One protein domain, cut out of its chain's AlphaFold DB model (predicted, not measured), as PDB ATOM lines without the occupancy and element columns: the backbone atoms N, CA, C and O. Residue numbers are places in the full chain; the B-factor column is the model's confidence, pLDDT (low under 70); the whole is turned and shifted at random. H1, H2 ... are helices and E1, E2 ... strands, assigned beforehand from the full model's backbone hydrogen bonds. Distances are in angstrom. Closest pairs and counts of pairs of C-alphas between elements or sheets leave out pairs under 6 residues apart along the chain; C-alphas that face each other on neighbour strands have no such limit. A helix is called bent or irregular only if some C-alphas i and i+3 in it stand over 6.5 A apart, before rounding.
ATOM      1  N   LYS A 203     260.242 378.926 311.517       82.94
ATOM      2  CA  LYS A 203     259.570 378.095 310.504       82.94
ATOM      3  C   LYS A 203     260.258 376.748 310.279       82.94
ATOM      4  O   LYS A 203     259.602 375.822 309.829       82.94
ATOM      5  N   GLU A 204     261.553 376.652 310.569       84.38
ATOM      6  CA  GLU A 204     262.318 375.402 310.466       84.38
ATOM      7  C   GLU A 204     262.199 374.542 311.729       84.38
ATOM      8  O   GLU A 204     262.487 373.351 311.683       84.38
ATOM      9  N   ILE A 205     261.808 375.142 312.858       85.50
ATOM     10  CA  ILE A 205     261.701 374.453 314.151       85.50
ATOM     11  C   ILE A 205     260.267 373.977 314.409       85.50
ATOM     12  O   ILE A 205     260.073 372.888 314.941       85.50
ATOM     13  N   LEU A 206     259.257 374.789 314.076       88.31
ATOM     14  CA  LEU A 206     257.863 374.466 314.374       88.31
ATOM     15  C   LEU A 206     257.189 373.699 313.231       88.31
ATOM     16  O   LEU A 206     257.297 374.116 312.075       88.31
ATOM     17  N   PRO A 207     256.403 372.656 313.547       89.69
ATOM     18  CA  PRO A 207     255.536 372.019 312.570       89.69
ATOM     19  C   PRO A 207     254.412 372.969 312.118       89.69
ATOM     20  O   PRO A 207     254.130 373.991 312.754       89.69
ATOM     21  N   SER A 208     253.756 372.628 311.005       88.00
ATOM     22  CA  SER A 208     252.658 373.431 310.452       88.00
ATOM     23  C   SER A 208     251.540 373.624 311.488       88.00
ATOM     24  O   SER A 208     251.152 372.638 312.115       88.00
ATOM     25  N   PRO A 209     250.955 374.827 311.644       84.56
ATOM     26  CA  PRO A 209     249.914 375.094 312.644       84.56
ATOM     27  C   PRO A 209     248.685 374.173 312.588       84.56
ATOM     28  O   PRO A 209     247.973 374.043 313.580       84.56
ATOM     29  N   ASP A 210     248.424 373.550 311.437       85.81
ATOM     30  CA  ASP A 210     247.286 372.649 311.227       85.81
ATOM     31  C   ASP A 210     247.629 371.157 311.395       85.81
ATOM     32  O   ASP A 210     246.734 370.313 311.333       85.81
ATOM     33  N   SER A 211     248.904 370.832 311.624       90.75
ATOM     34  CA  SER A 211     249.399 369.460 311.791       90.75
ATOM     35  C   SER A 211     249.040 368.856 313.156       90.75
ATOM     36  O   SER A 211     248.849 369.581 314.138       90.75
ATOM     37  N   GLU A 212     248.969 367.525 313.236       88.81
ATOM     38  CA  GLU A 212     248.767 366.822 314.512       88.81
ATOM     39  C   GLU A 212     249.963 367.015 315.448       88.81
ATOM     40  O   GLU A 212     249.804 367.154 316.658       88.81
ATOM     41  N   GLU A 213     251.160 367.142 314.887       90.94
ATOM     42  CA  GLU A 213     252.388 367.471 315.590       90.94
ATOM     43  C   GLU A 213     252.270 368.821 316.307       90.94
ATOM     44  O   GLU A 213     252.531 368.913 317.506       90.94
ATOM     45  N   TYR A 214     251.790 369.866 315.624       90.62
ATOM     46  CA  TYR A 214     251.575 371.173 316.251       90.62
ATOM     47  C   TYR A 214     250.475 371.129 317.317       90.62
ATOM     48  O   TYR A 214     250.629 371.710 318.394       90.62
ATOM     49  N   LYS A 215     249.379 370.399 317.065       90.44
ATOM     50  CA  LYS A 215     248.318 370.194 318.066       90.44
ATOM     51  C   LYS A 215     248.841 369.460 319.299       90.44
ATOM     52  O   LYS A 215     248.426 369.777 320.411       90.44
ATOM     53  N   THR A 216     249.764 368.517 319.135       89.50
ATOM     54  CA  THR A 216     250.465 367.847 320.237       89.50
ATOM     55  C   THR A 216     251.284 368.839 321.055       89.50
ATOM     56  O   THR A 216     251.126 368.874 322.273       89.50
ATOM     57  N   LEU A 217     252.054 369.729 320.416       88.88
ATOM     58  CA  LEU A 217     252.795 370.783 321.129       88.88
ATOM     59  C   LEU A 217     251.866 371.693 321.944       88.88
ATOM     60  O   LEU A 217     252.156 371.996 323.101       88.88
ATOM     61  N   VAL A 218     250.731 372.094 321.364       90.25
ATOM     62  CA  VAL A 218     249.717 372.918 322.039       90.25
ATOM     63  C   VAL A 218     249.099 372.179 323.226       90.25
ATOM     64  O   VAL A 218     249.014 372.756 324.305       90.25
ATOM     65  N   ARG A 219     248.707 370.908 323.064       86.69
ATOM     66  CA  ARG A 219     248.119 370.090 324.141       86.69
ATOM     67  C   ARG A 219     249.094 369.883 325.300       86.69
ATOM     68  O   ARG A 219     248.696 370.029 326.452       86.69
ATOM     69  N   VAL A 220     250.363 369.593 325.002       84.75
ATOM     70  CA  VAL A 220     251.417 369.420 326.016       84.75
ATOM     71  C   VAL A 220     251.675 370.719 326.767       84.75
ATOM     72  O   VAL A 220     251.687 370.724 327.999       84.75
ATOM     73  N   TYR A 221     251.835 371.828 326.045       86.75
ATOM     74  CA  TYR A 221     252.062 373.130 326.663       86.75
ATOM     75  C   TYR A 221     250.849 373.591 327.490       86.75
ATOM     76  O   TYR A 221     251.010 374.109 328.592       86.75
ATOM     77  N   GLU A 222     249.629 373.329 327.017       85.88
ATOM     78  CA  GLU A 222     248.395 373.629 327.747       85.88
ATOM     79  C   GLU A 222     248.249 372.798 329.030       85.88
ATOM     80  O   GLU A 222     247.851 373.330 330.071       85.88
ATOM     81  N   ALA A 223     248.546 371.497 328.980       82.19
ATOM     82  CA  ALA A 223     248.507 370.649 330.170       82.19
ATOM     83  C   ALA A 223     249.536 371.103 331.213       82.19
ATOM     84  O   ALA A 223     249.223 371.129 332.404       82.19
ATOM     85  N   TYR A 224     250.718 371.531 330.754       77.56
ATOM     86  CA  TYR A 224     251.761 372.099 331.602       77.56
ATOM     87  C   TYR A 224     251.316 373.413 332.266       77.56
ATOM     88  O   TYR A 224     251.403 373.528 333.488       77.56
ATOM     89  N   GLN A 225     250.773 374.373 331.502       77.75
ATOM     90  CA  GLN A 225     250.292 375.650 332.053       77.75
ATOM     91  C   GLN A 225     249.150 375.471 333.064       77.75
ATOM     92  O   GLN A 225     249.133 376.123 334.104       77.75
ATOM     93  N   ASN A 226     248.210 374.561 332.795       75.56
ATOM     94  CA  ASN A 226     247.036 374.364 333.649       75.56
ATOM     95  C   ASN A 226     247.297 373.485 334.884       75.56
ATOM     96  O   ASN A 226     246.339 373.107 335.561       75.56
ATOM     97  N   LYS A 227     248.555 373.098 335.158       64.69
ATOM     98  CA  LYS A 227     248.931 372.145 336.222       64.69
ATOM     99  C   LYS A 227     248.085 370.855 336.200       64.69
ATOM    100  O   LYS A 227     247.918 370.205 337.232       64.69
ATOM    101  N   LYS A 228     247.527 370.482 335.039       58.94
ATOM    102  CA  LYS A 228     246.734 369.256 334.889       58.94
ATOM    103  C   LYS A 228     247.676 368.059 334.944       58.94
ATOM    104  O   LYS A 228     248.823 368.152 334.505       58.94
ATOM    105  N   LEU A 229     247.190 366.937 335.483       54.91
ATOM    106  CA  LEU A 229     247.927 365.673 335.478       54.91
ATOM    107  C   LEU A 229     248.347 365.370 334.038       54.91
ATOM    108  O   LEU A 229     247.507 365.170 333.161       54.91
ATOM    109  N   LEU A 230     249.660 365.351 333.807       58.81
ATOM    110  CA  LEU A 230     250.262 364.972 332.530       58.81
ATOM    111  C   LEU A 230     249.826 363.565 332.097       58.81
ATOM    112  O   LEU A 230     250.021 363.207 330.944       58.81
ATOM    113  N   ASP A 231     249.220 362.786 332.994       60.34
ATOM    114  CA  ASP A 231     248.734 361.415 332.827       60.34
ATOM    115  C   ASP A 231     247.762 361.223 331.654       60.34
ATOM    116  O   ASP A 231     247.621 360.106 331.169       60.34
ATOM    117  N   THR A 232     247.142 362.291 331.136       69.94
ATOM    118  CA  THR A 232     246.321 362.232 329.908       69.94
ATOM    119  C   THR A 232     247.119 362.400 328.610       69.94
ATOM    120  O   THR A 232     246.534 362.366 327.532       69.94
ATOM    121  N   ILE A 233     248.427 362.643 328.700       79.06
ATOM    122  CA  ILE A 233     249.347 362.836 327.575       79.06
ATOM    123  C   ILE A 233     250.334 361.676 327.553       79.06
ATOM    124  O   ILE A 233     250.981 361.390 328.570       79.06
ATOM    125  N   SER A 234     250.482 361.040 326.391       84.25
ATOM    126  CA  SER A 234     251.365 359.886 326.243       84.25
ATOM    127  C   SER A 234     252.840 360.266 326.436       84.25
ATOM    128  O   SER A 234     253.248 361.418 326.262       84.25
ATOM    129  N   LEU A 235     253.675 359.288 326.794       80.19
ATOM    130  CA  LEU A 235     255.120 359.498 326.917       80.19
ATOM    131  C   LEU A 235     255.752 359.964 325.592       80.19
ATOM    132  O   LEU A 235     256.650 360.806 325.604       80.19
ATOM    133  N   GLU A 236     255.261 359.459 324.460       83.06
ATOM    134  CA  GLU A 236     255.710 359.849 323.120       83.06
ATOM    135  C   GLU A 236     255.407 361.323 322.828       83.06
ATOM    136  O   GLU A 236     256.296 362.068 322.421       83.06
ATOM    137  N   GLU A 237     254.186 361.780 323.128       81.00
ATOM    138  CA  GLU A 237     253.774 363.176 322.940       81.00
ATOM    139  C   GLU A 237     254.612 364.137 323.802       81.00
ATOM    140  O   GLU A 237     255.034 365.199 323.331       81.00
ATOM    141  N   ARG A 238     254.913 363.749 325.050       76.94
ATOM    142  CA  ARG A 238     255.796 364.520 325.946       76.94
ATOM    143  C   ARG A 238     257.228 364.579 325.421       76.94
ATOM    144  O   ARG A 238     257.853 365.636 325.484       76.94
ATOM    145  N   SER A 239     257.739 363.458 324.916       83.44
ATOM    146  CA  SER A 239     259.119 363.350 324.426       83.44
ATOM    147  C   SER A 239     259.317 364.191 323.167       83.44
ATOM    148  O   SER A 239     260.258 364.979 323.094       83.44
ATOM    149  N   TYR A 240     258.364 364.111 322.234       82.69
ATOM    150  CA  TYR A 240     258.335 364.947 321.038       82.69
ATOM    151  C   TYR A 240     258.302 366.445 321.380       82.69
ATOM    152  O   TYR A 240     259.109 367.230 320.880       82.69
ATOM    153  N   ALA A 241     257.416 366.862 322.291       80.56
ATOM    154  CA  ALA A 241     257.334 368.265 322.694       80.56
ATOM    155  C   ALA A 241     258.610 368.762 323.393       80.56
ATOM    156  O   ALA A 241     259.051 369.886 323.142       80.56
ATOM    157  N   ALA A 242     259.239 367.930 324.230       78.19
ATOM    158  CA  ALA A 242     260.499 368.266 324.885       78.19
ATOM    159  C   ALA A 242     261.634 368.508 323.877       78.19
ATOM    160  O   ALA A 242     262.414 369.452 324.050       78.19
ATOM    161  N   GLU A 243     261.705 367.707 322.811       81.00
ATOM    162  CA  GLU A 243     262.675 367.880 321.729       81.00
ATOM    163  C   GLU A 243     262.485 369.229 321.022       81.00
ATOM    164  O   GLU A 243     263.419 370.036 320.951       81.00
ATOM    165  N   VAL A 244     261.256 369.531 320.594       75.94
ATOM    166  CA  VAL A 244     260.940 370.781 319.888       75.94
ATOM    167  C   VAL A 244     261.174 372.009 320.779       75.94
ATOM    168  O   VAL A 244     261.743 373.007 320.333       75.94
ATOM    169  N   PHE A 245     260.808 371.954 322.063       83.44
ATOM    170  CA  PHE A 245     261.035 373.067 322.998       83.44
ATOM    171  C   PHE A 245     262.519 373.261 323.329       83.44
ATOM    172  O   PHE A 245     262.979 374.393 323.509       83.44
ATOM    173  N   SER A 246     263.298 372.178 323.382       78.44
ATOM    174  CA  SER A 246     264.757 372.245 323.503       78.44
ATOM    175  C   SER A 246     265.380 372.939 322.292       78.44
ATOM    176  O   SER A 246     266.218 373.833 322.450       78.44
ATOM    177  N   GLU A 247     264.915 372.605 321.088       77.62
ATOM    178  CA  GLU A 247     265.389 373.222 319.854       77.62
ATOM    179  C   GLU A 247     265.025 374.715 319.775       77.62
ATOM    180  O   GLU A 247     265.868 375.532 319.396       77.62
ATOM    181  N   LEU A 248     263.830 375.121 320.225       73.06
ATOM    182  CA  LEU A 248     263.472 376.541 320.363       73.06
ATOM    183  C   LEU A 248     264.460 377.288 321.275       73.06
ATOM    184  O   LEU A 248     264.978 378.338 320.883       73.06
ATOM    185  N   ARG A 249     264.800 376.725 322.444       75.94
ATOM    186  CA  ARG A 249     265.740 377.343 323.399       75.94
ATOM    187  C   ARG A 249     267.151 377.482 322.837       75.94
ATOM    188  O   ARG A 249     267.736 378.559 322.945       75.94
ATOM    189  N   LYS A 250     267.679 376.450 322.170       76.00
ATOM    190  CA  LYS A 250     268.990 376.513 321.487       76.00
ATOM    191  C   LYS A 250     269.049 377.651 320.464       76.00
ATOM    192  O   LYS A 250     270.093 378.278 320.277       76.00
ATOM    193  N   ASN A 251     267.908 377.962 319.852       72.62
ATOM    194  CA  ASN A 251     267.764 379.021 318.860       72.62
ATOM    195  C   ASN A 251     267.321 380.379 319.448       72.62
ATOM    196  O   ASN A 251     267.188 381.352 318.706       72.62
ATOM    197  N   ASN A 252     267.260 380.510 320.780       75.62
ATOM    198  CA  ASN A 252     266.854 381.712 321.531       75.62
ATOM    199  C   ASN A 252     265.401 382.121 321.283       75.62
ATOM    200  O   ASN A 252     265.090 383.307 321.168       75.62
ATOM    201  N   TYR A 253     264.515 381.140 321.196       76.19
ATOM    202  CA  TYR A 253     263.076 381.344 321.230       76.19
ATOM    203  C   TYR A 253     262.510 380.819 322.549       76.19
ATOM    204  O   TYR A 253     262.974 379.809 323.079       76.19
ATOM    205  N   SER A 254     261.496 381.503 323.065       77.94
ATOM    206  CA  SER A 254     260.740 381.099 324.249       77.94
ATOM    207  C   SER A 254     259.249 381.134 323.941       77.94
ATOM    208  O   SER A 254     258.778 382.085 323.319       77.94
ATOM    209  N   ILE A 255     258.515 380.104 324.368       81.00
ATOM    210  CA  ILE A 255     257.051 380.092 324.308       81.00
ATOM    211  C   ILE A 255     256.543 380.897 325.502       81.00
ATOM    212  O   ILE A 255     256.726 380.487 326.648       81.00
ATOM    213  N   THR A 256     255.930 382.041 325.230       81.69
ATOM    214  CA  THR A 256     255.504 383.001 326.250       81.69
ATOM    215  C   THR A 256     254.046 382.840 326.645       81.69
ATOM    216  O   THR A 256     253.705 383.174 327.774       81.69
ATOM    217  N   ASP A 257     253.197 382.332 325.746       84.44
ATOM    218  CA  ASP A 257     251.765 382.203 326.016       84.44
ATOM    219  C   ASP A 257     251.040 381.247 325.040       84.44
ATOM    220  O   ASP A 257     251.607 380.800 324.037       84.44
ATOM    221  N   LEU A 258     249.759 380.980 325.307       87.56
ATOM    222  CA  LEU A 258     248.789 380.372 324.395       87.56
ATOM    223  C   LEU A 258     247.686 381.370 324.045       87.56
ATOM    224  O   LEU A 258     246.954 381.839 324.909       87.56
ATOM    225  N   LYS A 259     247.471 381.611 322.750       89.00
ATOM    226  CA  LYS A 259     246.385 382.475 322.274       89.00
ATOM    227  C   LYS A 259     245.418 381.720 321.376       89.00
ATOM    228  O   LYS A 259     245.832 380.925 320.538       89.00
ATOM    229  N   VAL A 260     244.124 382.001 321.506       85.88
ATOM    230  CA  VAL A 260     243.115 381.534 320.548       85.88
ATOM    231  C   VAL A 260     243.065 382.505 319.368       85.88
ATOM    232  O   VAL A 260     242.810 383.694 319.543       85.88
ATOM    233  N   VAL A 261     243.325 381.995 318.167       81.88
ATOM    234  CA  VAL A 261     243.247 382.718 316.893       81.88
ATOM    235  C   VAL A 261     242.363 381.894 315.964       81.88
ATOM    236  O   VAL A 261     242.634 380.713 315.752       81.88
ATOM    237  N   ASP A 262     241.283 382.488 315.457       82.81
ATOM    238  CA  ASP A 262     240.302 381.819 314.585       82.81
ATOM    239  C   ASP A 262     239.728 380.524 315.192       82.81
ATOM    240  O   ASP A 262     239.593 379.496 314.530       82.81
ATOM    241  N   GLY A 263     239.456 380.540 316.501       79.88
ATOM    242  CA  GLY A 263     238.961 379.372 317.239       79.88
ATOM    243  C   GLY A 263     240.002 378.269 317.484       79.88
ATOM    244  O   GLY A 263     239.687 377.278 318.138       79.88
ATOM    245  N   LYS A 264     241.250 378.434 317.021       82.88
ATOM    246  CA  LYS A 264     242.357 377.491 317.238       82.88
ATOM    247  C   LYS A 264     243.373 378.055 318.230       82.88
ATOM    248  O   LYS A 264     243.785 379.207 318.123       82.88
ATOM    249  N   LYS A 265     243.816 377.238 319.186       83.12
ATOM    250  CA  LYS A 265     244.907 377.606 320.103       83.12
ATOM    251  C   LYS A 265     246.245 377.607 319.362       83.12
ATOM    252  O   LYS A 265     246.534 376.685 318.604       83.12
ATOM    253  N   ARG A 266     247.055 378.637 319.590       87.19
ATOM    254  CA  ARG A 266     248.381 378.836 318.997       87.19
ATOM    255  C   ARG A 266     249.390 379.234 320.064       87.19
ATOM    256  O   ARG A 266     249.073 380.022 320.953       87.19
ATOM    257  N   LEU A 267     250.609 378.718 319.933       85.50
ATOM    258  CA  LEU A 267     251.748 379.090 320.770       85.50
ATOM    259  C   LEU A 267     252.223 380.500 320.400       85.50
ATOM    260  O   LEU A 267     252.505 380.778 319.231       85.50
ATOM    261  N   VAL A 268     252.333 381.375 321.395       85.94
ATOM    262  CA  VAL A 268     252.975 382.686 321.277       85.94
ATOM    263  C   VAL A 268     254.453 382.504 321.584       85.94
ATOM    264  O   VAL A 268     254.811 381.962 322.627       85.94
ATOM    265  N   ILE A 269     255.319 382.909 320.654       83.31
ATOM    266  CA  ILE A 269     256.762 382.683 320.758       83.31
ATOM    267  C   ILE A 269     257.509 383.996 320.568       83.31
ATOM    268  O   ILE A 269     257.278 384.727 319.603       83.31
ATOM    269  N   SER A 270     258.432 384.273 321.483       76.31
ATOM    270  CA  SER A 270     259.259 385.476 321.492       76.31
ATOM    271  C   SER A 270     260.733 385.115 321.366       76.31
ATOM    272  O   SER A 270     261.177 384.065 321.832       76.31
ATOM    273  N   ARG A 271     261.508 385.991 320.722       72.69
ATOM    274  CA  ARG A 271     262.961 385.846 320.636       72.69
ATOM    275  C   ARG A 271     263.593 386.441 321.889       72.69
ATOM    276  O   ARG A 271     263.295 387.577 322.238       72.69
ATOM    277  N   VAL A 272     264.463 385.682 322.539       62.84
ATOM    278  CA  VAL A 272     265.230 386.153 323.691       62.84
ATOM    279  C   VAL A 272     266.429 386.931 323.151       62.84
ATOM    280  O   VAL A 272     267.300 386.362 322.488       62.84
TER     281      VAL A 272
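AT A GLANCE: This is residues 203 to 272 of the 274 residues of an uncharacterized protein of Candidatus Desulfofervidus auxilii (UniProt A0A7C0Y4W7). H2 and a long bent hairpin of two strands, E1 and E2, open as a V from the turn between H2 and E1, and H1 fills the V, crossing H2 nearly at a right angle. H1 packs on both arms of the V. The printed part has 70 residues, with two named helices and then two named strands, in the order H1, H2, E1, E2. The class is mixed, helices and strands, and the two-stranded sheet is antiparallel. The whole is compact, with a radius of gyration of the C-alphas of 11.7 A, and rounded, spanning 30 by 28 by 22 A.

HOW THE PARTS SIT: H1, residues 212 to 225, touches H2, residues 235 to 250, with its residues 216 to 220 alone, and H2 touches H1 with residues 237 to 241 alone. Their closest C-alphas, those of Leu 217 and Ala 241, are 5.4 A apart, and their lines are about perpendicular at 86 degrees. In both helices each O i to N i+4 pair is within hydrogen-bond range. E1, residues 253 to 261, and E2, residues 264 to 271, form a hairpin, antiparallel at 152 degrees; N 256 and O 268 are 2.8 A apart and N 261 and O 264 also 2.8 A, both within hydrogen-bond range. E1 bends by 66 degrees at residue 257. The closest C-alphas of H1 and E2, those of Val 218 and Leu 267, are 6.6 A apart. Those of H2 and E1, Leu 248 and Ser 254, are also 6.6 A apart. H2 and E2 are apart.

IN THESE COORDINATES: H1 begins at C-alpha 212, (248.767, 366.822, 314.512), and is 19.7 A long. H2 is 22.6 A long, E1 20.3 A and E2 22.5 A, ending at C-alpha 271, (262.961, 385.846, 320.636).

THE WHOLE: The C-alphas farthest apart, those of Thr 232 and Val 272, are 31.1 A apart. The printed part has no cut and no long link. Confidence is low, with pLDDT under 70, at residues 227 to 232 and 272.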